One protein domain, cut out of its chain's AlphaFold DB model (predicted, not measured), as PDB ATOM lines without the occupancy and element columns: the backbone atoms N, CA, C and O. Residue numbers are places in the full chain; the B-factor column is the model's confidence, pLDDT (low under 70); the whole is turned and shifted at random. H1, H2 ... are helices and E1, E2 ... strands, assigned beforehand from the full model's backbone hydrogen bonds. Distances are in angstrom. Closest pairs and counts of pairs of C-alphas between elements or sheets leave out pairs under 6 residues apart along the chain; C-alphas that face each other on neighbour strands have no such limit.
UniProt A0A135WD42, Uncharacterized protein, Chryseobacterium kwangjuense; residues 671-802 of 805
ATOM      1  N   ASP A 671     455.409 413.635 862.227       92.00
ATOM      2  CA  ASP A 671     455.726 412.474 861.392       92.00
ATOM      3  C   ASP A 671     456.073 411.242 862.233       92.00
ATOM      4  O   ASP A 671     455.615 410.147 861.919       92.00
ATOM      5  N   GLU A 672     456.794 411.404 863.349       95.12
ATOM      6  CA  GLU A 672     457.022 410.320 864.315       95.12
ATOM      7  C   GLU A 672     455.707 409.780 864.890       95.12
ATOM      8  O   GLU A 672     455.497 408.566 864.894       95.12
ATOM      9  N   LEU A 673     454.810 410.671 865.336       95.44
ATOM     10  CA  LEU A 673     453.484 410.297 865.842       95.44
ATOM     11  C   LEU A 673     452.711 409.491 864.791       95.44
ATOM     12  O   LEU A 673     452.192 408.410 865.073       95.44
ATOM     13  N   LYS A 674     452.641 410.017 863.569       93.94
ATOM     14  CA  LYS A 674     451.894 409.427 862.461       93.94
ATOM     15  C   LYS A 674     452.456 408.072 862.041       93.94
ATOM     16  O   LYS A 674     451.694 407.122 861.871       93.94
ATOM     17  N   LEU A 675     453.772 407.965 861.877       94.81
ATOM     18  CA  LEU A 675     454.429 406.710 861.516       94.81
ATOM     19  C   LEU A 675     454.233 405.649 862.599       94.81
ATOM     20  O   LEU A 675     453.931 404.501 862.277       94.81
ATOM     21  N   ALA A 676     454.334 406.032 863.874       96.81
ATOM     22  CA  ALA A 676     454.099 405.114 864.978       96.81
ATOM     23  C   ALA A 676     452.636 404.660 865.067       96.81
ATOM     24  O   ALA A 676     452.381 403.492 865.351       96.81
ATOM     25  N   PHE A 677     451.677 405.547 864.777       95.50
ATOM     26  CA  PHE A 677     450.267 405.172 864.657       95.50
ATOM     27  C   PHE A 677     450.071 404.117 863.564       95.50
ATOM     28  O   PHE A 677     449.485 403.066 863.813       95.50
ATOM     29  N   ILE A 678     450.605 404.372 862.366       95.75
ATOM     30  CA  ILE A 678     450.518 403.443 861.233       95.75
ATOM     31  C   ILE A 678     451.137 402.089 861.605       95.75
ATOM     32  O   ILE A 678     450.505 401.054 861.417       95.75
ATOM     33  N   GLN A 679     452.328 402.086 862.207       96.69
ATOM     34  CA  GLN A 679     452.991 400.862 862.660       96.69
ATOM     35  C   GLN A 679     452.165 400.101 863.711       96.69
ATOM     36  O   GLN A 679     452.067 398.875 863.660       96.69
ATOM     37  N   ALA A 680     451.551 400.813 864.659       97.12
ATOM     38  CA  ALA A 680     450.672 400.223 865.661       97.12
ATOM     39  C   ALA A 680     449.436 399.563 865.033       97.12
ATOM     40  O   ALA A 680     449.058 398.454 865.427       97.12
ATOM     41  N   MET A 681     448.836 400.209 864.036       96.00
ATOM     42  CA  MET A 681     447.689 399.665 863.316       96.00
ATOM     43  C   MET A 681     448.066 398.470 862.422       96.00
ATOM     44  O   MET A 681     447.312 397.504 862.366       96.00
ATOM     45  N   ASP A 682     449.245 398.492 861.792       96.00
ATOM     46  CA  ASP A 682     449.728 397.436 860.884       96.00
ATOM     47  C   ASP A 682     450.252 396.185 861.598       96.00
ATOM     48  O   ASP A 682     450.343 395.105 861.007       96.00
ATOM     49  N   SER A 683     450.651 396.319 862.863       96.25
ATOM     50  CA  SER A 683     451.171 395.199 863.646       96.25
ATOM     51  C   SER A 683     450.148 394.062 863.782       96.25
ATOM     52  O   SER A 683     448.943 394.294 863.873       96.25
ATOM     53  N   LYS A 684     450.620 392.809 863.813       92.81
ATOM     54  CA  LYS A 684     449.740 391.629 863.930       92.81
ATOM     55  C   LYS A 684     449.114 391.481 865.318       92.81
ATOM     56  O   LYS A 684     448.013 390.955 865.428       92.81
ATOM     57  N   ASP A 685     449.831 391.905 866.350       95.00
ATOM     58  CA  ASP A 685     449.390 391.900 867.743       95.00
ATOM     59  C   ASP A 685     449.068 393.324 868.224       95.00
ATOM     60  O   ASP A 685     449.076 394.278 867.448       95.00
ATOM     61  N   ASP A 686     448.746 393.476 869.507       97.62
ATOM     62  CA  ASP A 686     448.371 394.764 870.088       97.62
ATOM     63  C   ASP A 686     449.527 395.444 870.853       97.62
ATOM     64  O   ASP A 686     449.307 396.472 871.494       97.62
ATOM     65  N   GLU A 687     450.761 394.927 870.811       97.38
ATOM     66  CA  GLU A 687     451.868 395.463 871.623       97.38
ATOM     67  C   GLU A 687     452.319 396.844 871.142       97.38
ATOM     68  O   GLU A 687     452.423 397.784 871.934       97.38
ATOM     69  N   ALA A 688     452.495 397.014 869.828       97.38
ATOM     70  CA  ALA A 688     452.803 398.323 869.252       97.38
ATOM     71  C   ALA A 688     451.678 399.339 869.524       97.38
ATOM     72  O   ALA A 688     451.945 400.520 869.754       97.38
ATOM     73  N   LEU A 689     450.428 398.872 869.580       97.56
ATOM     74  CA  LEU A 689     449.279 399.700 869.927       97.56
ATOM     75  C   LEU A 689     449.285 400.132 871.400       97.56
ATOM     76  O   LEU A 689     449.066 401.309 871.687       97.56
ATOM     77  N   LYS A 690     449.599 399.233 872.337       97.19
ATOM     78  CA  LYS A 690     449.765 399.595 873.756       97.19
ATOM     79  C   LYS A 690     450.863 400.640 873.940       97.19
ATOM     80  O   LYS A 690     450.681 401.594 874.696       97.19
ATOM     81  N   ILE A 691     451.987 400.483 873.235       96.88
ATOM     82  CA  ILE A 691     453.094 401.449 873.263       96.88
ATOM     83  C   ILE A 691     452.635 402.798 872.714       96.88
ATOM     84  O   ILE A 691     452.904 403.823 873.340       96.88
ATOM     85  N   PHE A 692     451.928 402.806 871.581       97.19
ATOM     86  CA  PHE A 692     451.389 404.029 870.998       97.19
ATOM     87  C   PHE A 692     450.491 404.770 871.993       97.19
ATOM     88  O   PHE A 692     450.783 405.917 872.317       97.19
ATOM     89  N   VAL A 693     449.488 404.090 872.562       96.31
ATOM     90  CA  VAL A 693     448.557 404.673 873.544       96.31
ATOM     91  C   VAL A 693     449.301 405.261 874.735       96.31
ATOM     92  O   VAL A 693     449.065 406.411 875.095       96.31
ATOM     93  N   LYS A 694     450.245 404.511 875.313       95.19
ATOM     94  CA  LYS A 694     451.029 404.969 876.467       95.19
ATOM     95  C   LYS A 694     451.803 406.263 876.176       95.19
ATOM     96  O   LYS A 694     451.976 407.075 877.080       95.19
ATOM     97  N   LYS A 695     452.269 406.443 874.935       96.50
ATOM     98  CA  LYS A 695     453.047 407.609 874.486       96.50
ATOM     99  C   LYS A 695     452.200 408.802 874.038       96.50
ATOM    100  O   LYS A 695     452.749 409.883 873.859       96.50
ATOM    101  N   THR A 696     450.899 408.618 873.808       95.75
ATOM    102  CA  THR A 696     450.009 409.675 873.286       95.75
ATOM    103  C   THR A 696     448.868 410.041 874.226       95.75
ATOM    104  O   THR A 696     448.224 411.071 874.021       95.75
ATOM    105  N   ALA A 697     448.583 409.207 875.225       94.31
ATOM    106  CA  ALA A 697     447.673 409.514 876.320       94.31
ATOM    107  C   ALA A 697     448.319 410.511 877.303       94.31
ATOM    108  O   ALA A 697     449.546 410.550 877.430       94.31
ATOM    109  N   PRO A 698     447.526 411.316 878.031       93.50
ATOM    110  CA  PRO A 698     448.068 412.223 879.035       93.50
ATOM    111  C   PRO A 698     448.766 411.441 880.157       93.50
ATOM    112  O   PRO A 698     448.361 410.338 880.525       93.50
ATOM    113  N   SER A 699     449.802 412.042 880.738       93.88
ATOM    114  CA  SER A 699     450.452 411.575 881.968       93.88
ATOM    115  C   SER A 699     450.415 412.677 883.034       93.88
ATOM    116  O   SER A 699     450.119 413.826 882.693       93.88
ATOM    117  N   PRO A 700     450.757 412.388 884.306       93.62
ATOM    118  CA  PRO A 700     450.807 413.423 885.339       93.62
ATOM    119  C   PRO A 700     451.736 414.593 884.970       93.62
ATOM    120  O   PRO A 700     451.413 415.741 885.254       93.62
ATOM    121  N   HIS A 701     452.835 414.318 884.257       93.88
ATOM    122  CA  HIS A 701     453.733 415.342 883.717       93.88
ATOM    123  C   HIS A 701     453.030 416.253 882.697       93.88
ATOM    124  O   HIS A 701     453.112 417.470 882.804       93.88
ATOM    125  N   ILE A 702     452.294 415.697 881.733       93.62
ATOM    126  CA  ILE A 702     451.574 416.504 880.733       93.62
ATOM    127  C   ILE A 702     450.449 417.316 881.386       93.62
ATOM    128  O   ILE A 702     450.309 418.508 881.119       93.62
ATOM    129  N   LEU A 703     449.685 416.698 882.290       92.25
ATOM    130  CA  LEU A 703     448.607 417.365 883.031       92.25
ATOM    131  C   LEU A 703     449.117 418.406 884.033       92.25
ATOM    132  O   LEU A 703     448.330 419.206 884.538       92.25
ATOM    133  N   TYR A 704     450.418 418.435 884.334       91.81
ATOM    134  CA  TYR A 704     451.012 419.546 885.072       91.81
ATOM    135  C   TYR A 704     450.902 420.852 884.272       91.81
ATOM    136  O   TYR A 704     450.524 421.876 884.835       91.81
ATOM    137  N   PHE A 705     451.151 420.797 882.961       89.75
ATOM    138  CA  PHE A 705     451.129 421.962 882.069       89.75
ATOM    139  C   PHE A 705     449.776 422.199 881.393       89.75
ATOM    140  O   PHE A 705     449.474 423.312 880.971       89.75
ATOM    141  N   LEU A 706     448.945 421.165 881.301       90.19
ATOM    142  CA  LEU A 706     447.667 421.210 880.606       90.19
ATOM    143  C   LEU A 706     446.504 421.064 881.587       90.19
ATOM    144  O   LEU A 706     446.098 419.952 881.925       90.19
ATOM    145  N   LYS A 707     445.969 422.203 882.037       88.12
ATOM    146  CA  LYS A 707     444.892 422.265 883.038       88.12
ATOM    147  C   LYS A 707     443.491 422.413 882.461       88.12
ATOM    148  O   LYS A 707     442.533 422.157 883.177       88.12
ATOM    149  N   ASN A 708     443.344 422.778 881.189       89.44
ATOM    150  CA  ASN A 708     442.043 423.069 880.589       89.44
ATOM    151  C   ASN A 708     441.814 422.248 879.318       89.44
ATOM    152  O   ASN A 708     442.736 421.984 878.548       89.44
ATOM    153  N   ASN A 709     440.556 421.886 879.085       89.38
ATOM    154  CA  ASN A 709     440.080 421.236 877.879       89.38
ATOM    155  C   ASN A 709     440.159 422.218 876.702       89.38
ATOM    156  O   ASN A 709     439.587 423.306 876.747       89.38
ATOM    157  N   MET A 710     440.830 421.837 875.616       83.88
ATOM    158  CA  MET A 710     441.024 422.726 874.465       83.88
ATOM    159  C   MET A 710     439.732 423.038 873.686       83.88
ATOM    160  O   MET A 710     439.661 424.047 872.982       83.88
ATOM    161  N   PHE A 711     438.715 422.179 873.793       83.62
ATOM    162  CA  PHE A 711     437.452 422.305 873.069       83.62
ATOM    163  C   PHE A 711     436.395 423.058 873.877       83.62
ATOM    164  O   PHE A 711     435.699 423.905 873.318       83.62
ATOM    165  N   THR A 712     436.276 422.767 875.177       87.12
ATOM    166  CA  THR A 712     435.259 423.380 876.054       87.12
ATOM    167  C   THR A 712     435.794 424.538 876.893       87.12
ATOM    168  O   THR A 712     435.007 425.353 877.361       87.12
ATOM    169  N   ARG A 713     437.123 424.656 877.037       87.12
ATOM    170  CA  ARG A 713     437.839 425.584 877.939       87.12
ATOM    171  C   ARG A 713     437.640 425.314 879.434       87.12
ATOM    172  O   ARG A 713     438.201 426.039 880.256       87.12
ATOM    173  N   GLU A 714     436.897 424.272 879.784       89.56
ATOM    174  CA  GLU A 714     436.673 423.840 881.165       89.56
ATOM    175  C   GLU A 714     437.935 423.207 881.757       89.56
ATOM    176  O   GLU A 714     438.821 422.759 881.030       89.56
ATOM    177  N   GLU A 715     438.037 423.179 883.080       89.50
ATOM    178  CA  GLU A 715     439.185 422.600 883.780       89.50
ATOM    179  C   GLU A 715     439.188 421.061 883.704       89.50
ATOM    180  O   GLU A 715     438.149 420.406 883.801       89.50
ATOM    181  N   LEU A 716     440.372 420.474 883.522       88.50
ATOM    182  CA  LEU A 716     440.602 419.032 883.475       88.50
ATOM    183  C   LEU A 716     440.896 418.504 884.884       88.50
ATOM    184  O   LEU A 716     442.030 418.558 885.359       88.50
ATOM    185  N   TYR A 717     439.890 417.918 885.530       82.69
ATOM    186  CA  TYR A 717     440.044 417.249 886.826       82.69
ATOM    187  C   TYR A 717     440.306 415.747 886.654       82.69
ATOM    188  O   TYR A 717     439.425 414.916 886.860       82.69
ATOM    189  N   ILE A 718     441.533 415.387 886.263       86.12
ATOM    190  CA  ILE A 718     441.927 413.988 886.028       86.12
ATOM    191  C   ILE A 718     442.891 413.530 887.129       86.12
ATOM    192  O   ILE A 718     444.037 413.968 887.193       86.12
ATOM    193  N   ASN A 719     442.427 412.617 887.984       86.50
ATOM    194  CA  ASN A 719     443.253 411.952 888.996       86.50
ATOM    195  C   ASN A 719     443.898 410.658 888.443       86.50
ATOM    196  O   ASN A 719     443.706 410.297 887.281       86.50
ATOM    197  N   GLU A 720     444.647 409.924 889.273       86.75
ATOM    198  CA  GLU A 720     445.324 408.686 888.852       86.75
ATOM    199  C   GLU A 720     444.354 407.617 888.310       86.75
ATOM    200  O   GLU A 720     444.622 407.013 887.270       86.75
ATOM    201  N   SER A 721     443.196 407.427 888.951       88.50
ATOM    202  CA  SER A 721     442.166 406.503 888.452       88.50
ATOM    203  C   SER A 721     441.606 406.941 887.092       88.50
ATOM    204  O   SER A 721     441.388 406.107 886.215       88.50
ATOM    205  N   GLY A 722     441.474 408.255 886.878       91.06
ATOM    206  CA  GLY A 722     441.106 408.847 885.595       91.06
ATOM    207  C   GLY A 722     442.159 408.590 884.519       91.06
ATOM    208  O   GLY A 722     441.811 408.192 883.415       91.06
ATOM    209  N   LEU A 723     443.452 408.713 884.835       92.62
ATOM    210  CA  LEU A 723     444.540 408.397 883.899       92.62
ATOM    211  C   LEU A 723     444.561 406.919 883.489       92.62
ATOM    212  O   LEU A 723     444.785 406.605 882.314       92.62
ATOM    213  N   GLN A 724     444.317 406.009 884.436       92.75
ATOM    214  CA  GLN A 724     444.203 404.575 884.156       92.75
ATOM    215  C   GLN A 724     442.976 404.279 883.286       92.75
ATOM    216  O   GLN A 724     443.081 403.529 882.313       92.75
ATOM    217  N   HIS A 725     441.838 404.910 883.593       93.81
ATOM    218  CA  HIS A 725     440.628 404.817 882.781       93.81
ATOM    219  C   HIS A 725     440.871 405.326 881.357       93.81
ATOM    220  O   HIS A 725     440.546 404.620 880.403       93.81
ATOM    221  N   ILE A 726     441.515 406.489 881.210       94.19
ATOM    222  CA  ILE A 726     441.842 407.075 879.909       94.19
ATOM    223  C   ILE A 726     442.705 406.113 879.096       94.19
ATOM    224  O   ILE A 726     442.334 405.774 877.980       94.19
ATOM    225  N   ASN A 727     443.816 405.620 879.652       93.88
ATOM    226  CA  ASN A 727     444.696 404.686 878.945       93.88
ATOM    227  C   ASN A 727     443.958 403.414 878.506       93.88
ATOM    228  O   ASN A 727     444.089 402.993 877.357       93.88
ATOM    229  N   LYS A 728     443.158 402.818 879.401       95.44
ATOM    230  CA  LYS A 728     442.383 401.609 879.101       95.44
ATOM    231  C   LYS A 728     441.379 401.856 877.976       95.44
ATOM    232  O   LYS A 728     441.390 401.134 876.984       95.44
ATOM    233  N   LYS A 729     440.551 402.892 878.109       94.88
ATOM    234  CA  LYS A 729     439.506 403.216 877.136       94.88
ATOM    235  C   LYS A 729     440.094 403.627 875.787       94.88
ATOM    236  O   LYS A 729     439.572 403.249 874.744       94.88
ATOM    237  N   TYR A 730     441.213 404.348 875.802       93.62
ATOM    238  CA  TYR A 730     441.916 404.737 874.587       93.62
ATOM    239  C   TYR A 730     442.460 403.508 873.841       93.62
ATOM    240  O   TYR A 730     442.273 403.373 872.631       93.62
ATOM    241  N   PHE A 731     443.061 402.562 874.566       96.44
ATOM    242  CA  PHE A 731     443.481 401.288 873.991       96.44
ATOM    243  C   PHE A 731     442.307 400.484 873.423       96.44
ATOM    244  O   PHE A 731     442.398 400.015 872.292       96.44
ATOM    245  N   GLU A 732     441.210 400.349 874.170       96.50
ATOM    246  CA  GLU A 732     440.013 399.625 873.729       96.50
ATOM    247  C   GLU A 732     439.438 400.210 872.431       96.50
ATOM    248  O   GLU A 732     439.224 399.462 871.478       96.50
ATOM    249  N   ASP A 733     439.290 401.535 872.352       95.06
ATOM    250  CA  ASP A 733     438.729 402.211 871.177       95.06
ATOM    251  C   ASP A 733     439.631 402.101 869.944       95.06
ATOM    252  O   ASP A 733     439.159 401.847 868.835       95.06
ATOM    253  N   LEU A 734     440.946 402.277 870.114       94.81
ATOM    254  CA  LEU A 734     441.888 402.124 869.005       94.81
ATOM    255  C   LEU A 734     442.010 400.669 868.551       94.81
ATOM    256  O   LEU A 734     442.195 400.408 867.363       94.81
ATOM    257  N   ARG A 735     441.899 399.716 869.478       97.00
ATOM    258  CA  ARG A 735     441.901 398.287 869.171       97.00
ATOM    259  C   ARG A 735     440.640 397.900 868.408       97.00
ATOM    260  O   ARG A 735     440.730 397.202 867.401       97.00
ATOM    261  N   GLU A 736     439.479 398.376 868.845       95.62
ATOM    262  CA  GLU A 736     438.225 398.206 868.113       95.62
ATOM    263  C   GLU A 736     438.350 398.784 866.702       95.62
ATOM    264  O   GLU A 736     438.080 398.077 865.731       95.62
ATOM    265  N   PHE A 737     438.845 400.017 866.568       94.38
ATOM    266  CA  PHE A 737     439.093 400.637 865.268       94.38
ATOM    267  C   PHE A 737     440.043 399.807 864.392       94.38
ATOM    268  O   PHE A 737     439.762 399.596 863.212       94.38
ATOM    269  N   LYS A 738     441.139 399.285 864.955       95.62
ATOM    270  CA  LYS A 738     442.103 398.442 864.237       95.62
ATOM    271  C   LYS A 738     441.431 397.225 863.592       95.62
ATOM    272  O   LYS A 738     441.570 396.997 862.391       95.62
ATOM    273  N   TYR A 739     440.677 396.449 864.369       95.50
ATOM    274  CA  TYR A 739     440.105 395.191 863.878       95.50
ATOM    275  C   TYR A 739     438.809 395.369 863.080       95.50
ATOM    276  O   TYR A 739     438.552 394.574 862.180       95.50
ATOM    277  N   SER A 740     438.007 396.397 863.375       92.94
ATOM    278  CA  SER A 740     436.732 396.638 862.682       92.94
ATOM    279  C   SER A 740     436.874 397.493 861.420       92.94
ATOM    280  O   SER A 740     436.188 397.240 860.432       92.94
ATOM    281  N   MET A 741     437.779 398.478 861.434       92.25
ATOM    282  CA  MET A 741     437.920 399.477 860.373       92.25
ATOM    283  C   MET A 741     439.259 399.350 859.647       92.25
ATOM    284  O   MET A 741     439.254 399.106 858.442       92.25
ATOM    285  N   TRP A 742     440.395 399.492 860.349       92.94
ATOM    286  CA  TRP A 742     441.734 399.575 859.731       92.94
ATOM    287  C   TRP A 742     442.062 398.380 858.832       92.94
ATOM    288  O   TRP A 742     442.553 398.556 857.715       92.94
ATOM    289  N   ASN A 743     441.760 397.174 859.317       91.56
ATOM    290  CA  ASN A 743     442.030 395.913 858.624       91.56
ATOM    291  C   ASN A 743     440.973 395.533 857.576       91.56
ATOM    292  O   ASN A 743     441.146 394.529 856.889       91.56
ATOM    293  N   SER A 744     439.869 396.279 857.487       88.81
ATOM    294  CA  SER A 744     438.693 395.890 856.705       88.81
ATOM    295  C   SER A 744     438.333 396.939 855.656       88.81
ATOM    296  O   SER A 744     438.578 396.734 854.470       88.81
ATOM    297  N   ILE A 745     437.778 398.077 856.084       88.94
ATOM    298  CA  ILE A 745     437.152 399.060 855.184       88.94
ATOM    299  C   ILE A 745     437.848 400.422 855.156       88.94
ATOM    300  O   ILE A 745     437.516 401.260 854.322       88.94
ATOM    301  N   TYR A 746     438.798 400.683 856.055       89.38
ATOM    302  CA  TYR A 746     439.455 401.983 856.125       89.38
ATOM    303  C   TYR A 746     440.449 402.190 854.974       89.38
ATOM    304  O   TYR A 746     441.333 401.369 854.724       89.38
ATOM    305  N   ASN A 747     440.371 403.348 854.317       88.75
ATOM    306  CA  ASN A 747     441.316 403.727 853.271       88.75
ATOM    307  C   ASN A 747     442.665 404.177 853.860       88.75
ATOM    308  O   ASN A 747     442.896 405.361 854.103       88.75
ATOM    309  N   GLN A 748     443.600 403.239 854.012       89.88
ATOM    310  CA  GLN A 748     444.929 403.503 854.577       89.88
ATOM    311  C   GLN A 748     445.761 404.532 853.786       89.88
ATOM    312  O   GLN A 748     446.670 405.153 854.343       89.88
ATOM    313  N   ASN A 749     445.457 404.761 852.500       87.81
ATOM    314  CA  ASN A 749     446.152 405.780 851.709       87.81
ATOM    315  C   ASN A 749     445.939 407.193 852.266       87.81
ATOM    316  O   ASN A 749     446.818 408.036 852.089       87.81
ATOM    317  N   SER A 750     444.835 407.434 852.980       86.44
ATOM    318  CA  SER A 750     444.548 408.729 853.602       86.44
ATOM    319  C   SER A 750     445.598 409.124 854.653       86.44
ATOM    320  O   SER A 750     445.834 410.307 854.884       86.44
ATOM    321  N   LEU A 751     446.281 408.155 855.276       86.25
ATOM    322  CA  LEU A 751     447.413 408.418 856.166       86.25
ATOM    323  C   LEU A 751     448.750 408.244 855.449       86.25
ATOM    324  O   LEU A 751     449.659 409.032 855.681       86.25
ATOM    325  N   ARG A 752     448.897 407.246 854.572       88.25
ATOM    326  CA  ARG A 752     450.204 406.927 853.974       88.25
ATOM    327  C   ARG A 752     450.652 407.894 852.879       88.25
ATOM    328  O   ARG A 752     451.851 408.083 852.720       88.25
ATOM    329  N   LYS A 753     449.718 408.464 852.111       83.19
ATOM    330  CA  LYS A 753     450.031 409.285 850.926       83.19
ATOM    331  C   LYS A 753     449.875 410.786 851.151       83.19
ATOM    332  O   LYS A 753     450.432 411.568 850.392       83.19
ATOM    333  N   ILE A 754     449.124 411.185 852.175       84.50
ATOM    334  CA  ILE A 754     448.865 412.596 852.468       84.50
ATOM    335  C   ILE A 754     449.983 413.152 853.340       84.50
ATOM    336  O   ILE A 754     450.331 412.541 854.347       84.50
ATOM    337  N   THR A 755     450.512 414.321 852.993       82.69
ATOM    338  CA  THR A 755     451.460 415.058 853.837       82.69
ATOM    339  C   THR A 755     450.706 415.921 854.844       82.69
ATOM    340  O   THR A 755     449.733 416.590 854.497       82.69
ATOM    341  N   ASP A 756     451.166 415.908 856.092       87.62
ATOM    342  CA  ASP A 756     450.621 416.716 857.176       87.62
ATOM    343  C   ASP A 756     451.516 417.932 857.429       87.62
ATOM    344  O   ASP A 756     452.743 417.840 857.398       87.62
ATOM    345  N   PHE A 757     450.892 419.072 857.702       89.88
ATOM    346  CA  PHE A 757     451.581 420.301 858.084       89.88
ATOM    347  C   PHE A 757     451.186 420.686 859.493       89.88
ATOM    348  O   PHE A 757     450.068 420.431 859.911       89.88
ATOM    349  N   THR A 758     452.072 421.331 860.227       90.75
ATOM    350  CA  THR A 758     451.816 421.816 861.580       90.75
ATOM    351  C   THR A 758     451.463 423.295 861.547       90.75
ATOM    352  O   THR A 758     452.161 424.079 860.906       90.75
ATOM    353  N   ILE A 759     450.418 423.692 862.262       86.56
ATOM    354  CA  ILE A 759     449.949 425.077 862.315       86.56
ATOM    355  C   ILE A 759     449.692 425.504 863.758       86.56
ATOM    356  O   ILE A 759     449.324 424.690 864.606       86.56
ATOM    357  N   HIS A 760     449.835 426.800 864.026       82.81
ATOM    358  CA  HIS A 760     449.353 427.392 865.268       82.81
ATOM    359  C   HIS A 760     447.870 427.724 865.118       82.81
ATOM    360  O   HIS A 760     447.477 428.496 864.244       82.81
ATOM    361  N   SER A 761     447.036 427.138 865.972       77.12
ATOM    362  CA  SER A 761     445.592 427.352 865.972       77.12
ATOM    363  C   SER A 761     445.063 427.322 867.399       77.12
ATOM    364  O   SER A 761     445.425 426.456 868.191       77.12
ATOM    365  N   ARG A 762     444.201 428.287 867.747       72.56
ATOM    366  CA  ARG A 762     443.548 428.380 869.070       72.56
ATOM    367  C   ARG A 762     444.522 428.342 870.265       72.56
ATOM    368  O   ARG A 762     444.161 427.849 871.326       72.56
ATOM    369  N   GLY A 763     445.735 428.873 870.099       76.31
ATOM    370  CA  GLY A 763     446.757 428.929 871.156       76.31
ATOM    371  C   GLY A 763     447.627 427.677 871.294       76.31
ATOM    372  O   GLY A 763     448.500 427.658 872.152       76.31
ATOM    373  N   PHE A 764     447.442 426.664 870.442       80.75
ATOM    374  CA  PHE A 764     448.233 425.432 870.450       80.75
ATOM    375  C   PHE A 764     448.808 425.133 869.065       80.75
ATOM    376  O   PHE A 764     448.333 425.643 868.048       80.75
ATOM    377  N   VAL A 765     449.838 424.289 869.028       84.00
ATOM    378  CA  VAL A 765     450.338 423.690 867.789       84.00
ATOM    379  C   VAL A 765     449.543 422.421 867.521       84.00
ATOM    380  O   VAL A 765     449.512 421.541 868.377       84.00
ATOM    381  N   THR A 766     448.938 422.341 866.340       85.00
ATOM    382  CA  THR A 766     448.221 421.167 865.826       85.00
ATOM    383  C   THR A 766     448.668 420.876 864.390       85.00
ATOM    384  O   THR A 766     449.623 421.497 863.911       85.00
ATOM    385  N   ASN A 767     448.000 419.972 863.675       86.38
ATOM    386  CA  ASN A 767     448.257 419.685 862.270       86.38
ATOM    387  C   ASN A 767     447.070 419.980 861.328       86.38
ATOM    388  O   ASN A 767     445.918 420.134 861.725       86.38
ATOM    389  N   ALA A 768     447.382 420.111 860.041       83.12
ATOM    390  CA  ALA A 768     446.489 420.479 858.953       83.12
ATOM    391  C   ALA A 768     446.837 419.712 857.668       83.12
ATOM    392  O   ALA A 768     447.979 419.308 857.448       83.12
ATOM    393  N   ARG A 769     445.832 419.558 856.796       81.75
ATOM    394  CA  ARG A 769     445.908 418.867 855.498       81.75
ATOM    395  C   ARG A 769     445.192 419.672 854.420       81.75
ATOM    396  O   ARG A 769     444.220 420.362 854.722       81.75
ATOM    397  N   THR A 770     445.645 419.544 853.172       74.00
ATOM    398  CA  THR A 770     445.071 420.267 852.018       74.00
ATOM    399  C   THR A 770     444.134 419.441 851.143       74.00
ATOM    400  O   THR A 770     443.449 420.014 850.310       74.00
ATOM    401  N   GLU A 771     444.153 418.112 851.262       71.62
ATOM    402  CA  GLU A 771     443.451 417.205 850.331       71.62
ATOM    403  C   GLU A 771     442.400 416.340 851.028       71.62
ATOM    404  O   GLU A 771     441.333 416.100 850.477       71.62
ATOM    405  N   ASP A 772     442.669 415.918 852.264       72.56
ATOM    406  CA  ASP A 772     441.747 415.126 853.071       72.56
ATOM    407  C   ASP A 772     441.650 415.724 854.474       72.56
ATOM    408  O   ASP A 772     442.541 415.555 855.311       72.56
ATOM    409  N   HIS A 773     440.566 416.455 854.724       65.88
ATOM    410  CA  HIS A 773     440.339 417.103 856.010       65.88
ATOM    411  C   HIS A 773     439.911 416.127 857.112       65.88
ATOM    412  O   HIS A 773     440.056 416.484 858.279       65.88
ATOM    413  N   ALA A 774     439.417 414.930 856.783       65.50
ATOM    414  CA  ALA A 774     438.778 414.028 857.743       65.50
ATOM    415  C   ALA A 774     439.677 412.869 858.215       65.50
ATOM    416  O   ALA A 774     439.278 412.114 859.101       65.50
ATOM    417  N   PHE A 775     440.906 412.754 857.686       76.25
ATOM    418  CA  PHE A 775     441.801 411.616 857.948       76.25
ATOM    419  C   PHE A 775     441.106 410.303 857.546       76.25
ATOM    420  O   PHE A 775     441.095 409.325 858.296       76.25
ATOM    421  N   GLY A 776     440.498 410.290 856.357       71.75
ATOM    422  CA  GLY A 776     439.556 409.272 855.888       71.75
ATOM    423  C   GLY A 776     438.128 409.476 856.411       71.75
ATOM    424  O   GLY A 776     437.786 410.518 856.957       71.75
ATOM    425  N   ASP A 777     437.274 408.461 856.285       66.06
ATOM    426  CA  ASP A 777     435.831 408.579 856.574       66.06
ATOM    427  C   ASP A 777     435.469 408.510 858.072       66.06
ATOM    428  O   ASP A 777     434.360 408.120 858.444       66.06
ATOM    429  N   THR A 778     436.397 408.849 858.978       75.62
ATOM    430  CA  THR A 778     436.209 408.613 860.417       75.62
ATOM    431  C   THR A 778     436.609 409.804 861.282       75.62
ATOM    432  O   THR A 778     437.789 410.044 861.523       75.62
ATOM    433  N   ARG A 779     435.611 410.453 861.901       78.94
ATOM    434  CA  ARG A 779     435.816 411.498 862.930       78.94
ATOM    435  C   ARG A 779     436.665 411.040 864.120       78.94
ATOM    436  O   ARG A 779     437.214 411.855 864.851       78.94
ATOM    437  N   PHE A 780     436.756 409.730 864.341       85.25
ATOM    438  CA  PHE A 780     437.594 409.162 865.390       85.25
ATOM    439  C   PHE A 780     439.071 409.527 865.195       85.25
ATOM    440  O   PHE A 780     439.690 410.052 866.119       85.25
ATOM    441  N   LEU A 781     439.620 409.350 863.990       86.88
ATOM    442  CA  LEU A 781     441.024 409.672 863.730       86.88
ATOM    443  C   LEU A 781     441.318 411.169 863.737       86.88
ATOM    444  O   LEU A 781     442.440 411.549 864.071       86.88
ATOM    445  N   GLU A 782     440.323 412.015 863.460       82.31
ATOM    446  CA  GLU A 782     440.476 413.457 863.653       82.31
ATOM    447  C   GLU A 782     440.871 413.763 865.106       82.31
ATOM    448  O   GLU A 782     441.885 414.405 865.360       82.31
ATOM    449  N   SER A 783     440.155 413.198 866.077       81.88
ATOM    450  CA  SER A 783     440.466 413.419 867.494       81.88
ATOM    451  C   SER A 783     441.761 412.748 867.979       81.88
ATOM    452  O   SER A 783     442.325 413.165 868.992       81.88
ATOM    453  N   VAL A 784     442.239 411.713 867.277       88.81
ATOM    454  CA  VAL A 784     443.474 410.991 867.621       88.81
ATOM    455  C   VAL A 784     444.705 411.711 867.078       88.81
ATOM    456  O   VAL A 784     445.659 411.915 867.825       88.81
ATOM    457  N   LEU A 785     444.670 412.092 865.796       89.19
ATOM    458  CA  LEU A 785     445.809 412.633 865.057       89.19
ATOM    459  C   LEU A 785     445.633 414.108 864.696       89.19
ATOM    460  O   LEU A 785     446.528 414.876 865.003       89.19
ATOM    461  N   ARG A 786     444.522 414.508 864.059       84.31
ATOM    462  CA  ARG A 786     444.319 415.870 863.511       84.31
ATOM    463  C   ARG A 786     444.319 416.973 864.562       84.31
ATOM    464  O   ARG A 786     444.786 418.073 864.299       84.31
ATOM    465  N   ASP A 787     443.701 416.700 865.699       85.12
ATOM    466  CA  ASP A 787     443.604 417.648 866.805       85.12
ATOM    467  C   ASP A 787     444.669 417.366 867.877       85.12
ATOM    468  O   ASP A 787     444.616 417.928 868.970       85.12
ATOM    469  N   ALA A 788     445.653 416.503 867.582       90.69
ATOM    470  CA  ALA A 788     446.771 416.271 868.481       90.69
ATOM    471  C   ALA A 788     447.539 417.576 868.720       90.69
ATOM    472  O   ALA A 788     447.750 418.379 867.815       90.69
ATOM    473  N   ILE A 789     447.980 417.770 869.957       91.56
ATOM    474  CA  ILE A 789     448.624 419.000 870.406       91.56
ATOM    475  C   ILE A 789     450.026 418.727 870.917       91.56
ATOM    476  O   ILE A 789     450.302 417.677 871.496       91.56
ATOM    477  N   LYS A 790     450.920 419.698 870.740       90.88
ATOM    478  CA  LYS A 790     452.288 419.623 871.260       90.88
ATOM    479  C   LYS A 790     452.390 420.307 872.628       90.88
ATOM    480  O   LYS A 790     452.151 421.506 872.724       90.88
ATOM    481  N   ILE A 791     452.763 419.562 873.673       90.88
ATOM    482  CA  ILE A 791     452.919 420.053 875.057       90.88
ATOM    483  C   ILE A 791     454.281 419.621 875.599       90.88
ATOM    484  O   ILE A 791     454.649 418.451 875.499       90.88
ATOM    485  N   ASN A 792     455.044 420.571 876.151       91.25
ATOM    486  CA  ASN A 792     456.399 420.371 876.678       91.25
ATOM    487  C   ASN A 792     457.333 419.553 875.749       91.25
ATOM    488  O   ASN A 792     458.203 418.811 876.194       91.25
ATOM    489  N   GLY A 793     457.154 419.699 874.430       89.25
ATOM    490  CA  GLY A 793     457.949 419.026 873.396       89.25
ATOM    491  C   GLY A 793     457.377 417.714 872.848       89.25
ATOM    492  O   GLY A 793     457.948 417.195 871.891       89.25
ATOM    493  N   PHE A 794     456.256 417.215 873.381       94.06
ATOM    494  CA  PHE A 794     455.655 415.940 872.978       94.06
ATOM    495  C   PHE A 794     454.273 416.111 872.354       94.06
ATOM    496  O   PHE A 794     453.482 416.938 872.804       94.06
ATOM    497  N   TRP A 795     453.972 415.309 871.335       94.62
ATOM    498  CA  TRP A 795     452.645 415.236 870.731       94.62
ATOM    499  C   TRP A 795     451.711 414.344 871.546       94.62
ATOM    500  O   TRP A 795     451.965 413.152 871.718       94.62
ATOM    501  N   ILE A 796     450.613 414.935 872.005       94.38
ATOM    502  CA  ILE A 796     449.579 414.315 872.827       94.38
ATOM    503  C   ILE A 796     448.279 414.353 872.045       94.38
ATOM    504  O   ILE A 796     447.900 415.379 871.483       94.38
ATOM    505  N   SER A 797     447.568 413.236 872.015       92.50
ATOM    506  CA  SER A 797     446.276 413.216 871.355       92.50
ATOM    507  C   SER A 797     445.226 413.961 872.172       92.50
ATOM    508  O   SER A 797     445.117 413.762 873.379       92.50
ATOM    509  N   SER A 798     444.377 414.739 871.505       89.75
ATOM    510  CA  SER A 798     443.232 415.406 872.123       89.75
ATOM    511  C   SER A 798     442.043 414.481 872.406       89.75
ATOM    512  O   SER A 798     441.027 414.941 872.923       89.75
ATOM    513  N   TYR A 799     442.112 413.188 872.064       90.94
ATOM    514  CA  TYR A 799     440.969 412.275 872.166       90.94
ATOM    515  C   TYR A 799     440.377 412.204 873.580       90.94
ATOM    516  O   TYR A 799     439.154 412.204 873.743       90.94
ATOM    517  N   PHE A 800     441.237 412.236 874.604       90.25
ATOM    518  CA  PHE A 800     440.823 412.222 876.010       90.25
ATOM    519  C   PHE A 800     440.096 413.500 876.463       90.25
ATOM    520  O   PHE A 800     439.534 413.526 877.548       90.25
ATOM    521  N   MET A 801     440.112 414.562 875.653       88.50
ATOM    522  CA  MET A 801     439.365 415.800 875.902       88.50
ATOM    523  C   MET A 801     437.991 415.807 875.224       88.50
ATOM    524  O   MET A 801     437.256 416.795 875.301       88.50
ATOM    525  N   SER A 802     437.638 414.743 874.503       83.81
ATOM    526  CA  SER A 802     436.302 414.596 873.932       83.81
ATOM    527  C   SER A 802     435.292 414.194 875.010       83.81
ATOM    528  O   SER A 802     435.668 413.671 876.050       83.81
TER     529      SER A 802
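This is residues 671 to 802 of the 805 residues of an uncharacterized protein of Chryseobacterium kwangjuense (UniProt A0A135WD42). The long helix H4 runs along one side of the body and the small strand hairpin E1-E2 lies at the opposite side, with the short helices H6 and H7 in the middle between them. The helical hairpin H1-H2 packs on H4 through H2, a second small strand hairpin, E3-E4, lies beside E2, and H3 with the long link 706 to 719 lies toward one end, H5 toward the other. The 132 printed residues hold seven named helices and four named strands, in the order H1 H2 H3 H4 H5 E1 E2 H6 E3 E4 H7, mostly helix; both two-strand sheets are antiparallel. The whole is compact, with a radius of gyration of the C-alphas of 14.4 A and spans of 37 by 32 by 23 A.

Look first at the hairpin of E1, residues 757 to 761, and E2, residues 764 to 768, antiparallel at 139 degrees, where N 759 and O 766 are 2.9 A apart. Next find E3, residues 789 to 791; E2 and E3 have 6 pairs of C-alphas within 8 A, and the closest, those of Thr 766 and Ile 789, are 5.1 A apart. E3 forms a hairpin with E4, residues 794 to 796, antiparallel, with N 789 and O 796 2.8 A apart. The closest C-alphas of E4 and H2, residues 687 to 696, are Ile 796 and Thr 696, 4.7 A apart. H2 touches residues 727 to 735 of H4, residues 720 to 742, at a steep tilt of 52 degrees, opposite ways, closest at C-alphas Val 693 and Phe 731, 6.1 A. H2 and H1, residues 671 to 682, form a helical hairpin at a shallow tilt of 32 degrees, only just short of steep; they touch closest at C-alphas Ala 680 and Leu 689, 4.5 A. H6, residues 779 to 786, touches H7, residues 798 to 801, closest at C-alphas Ser 783 and Tyr 799, 4.8 A. H7 and H4 only just touch, with 3 pairs of C-alphas within 8 A, closest at Phe 800 and Ile 726, 6.5 A. In H1, H2, H4 and H6 every O i to N i+4 pair is within hydrogen-bond range; in H3, residues 700 to 705, 1 of 2 is; H5, residues 749 to 752, and H7 are too short for one.

Find C-alpha 671 at (455.726, 412.474, 861.392), where H1 begins its 16.2 A; H2 is 14.4 A long. H4 runs 30.7 A from C-alpha 720 at (445.324, 408.686, 888.852). E1 covers 12.2 A and E2 12.6 A. H7 ends at C-alpha 801, at (439.365, 415.800, 875.902).

The C-alphas farthest apart are those of Ser 721 and Glu 771, 39.6 A. The printed part has no cut, and the link from H3 to H4 is long. Mean pLDDT of the printed part is 89.2, and residues 773, 774 and 777 are under 70.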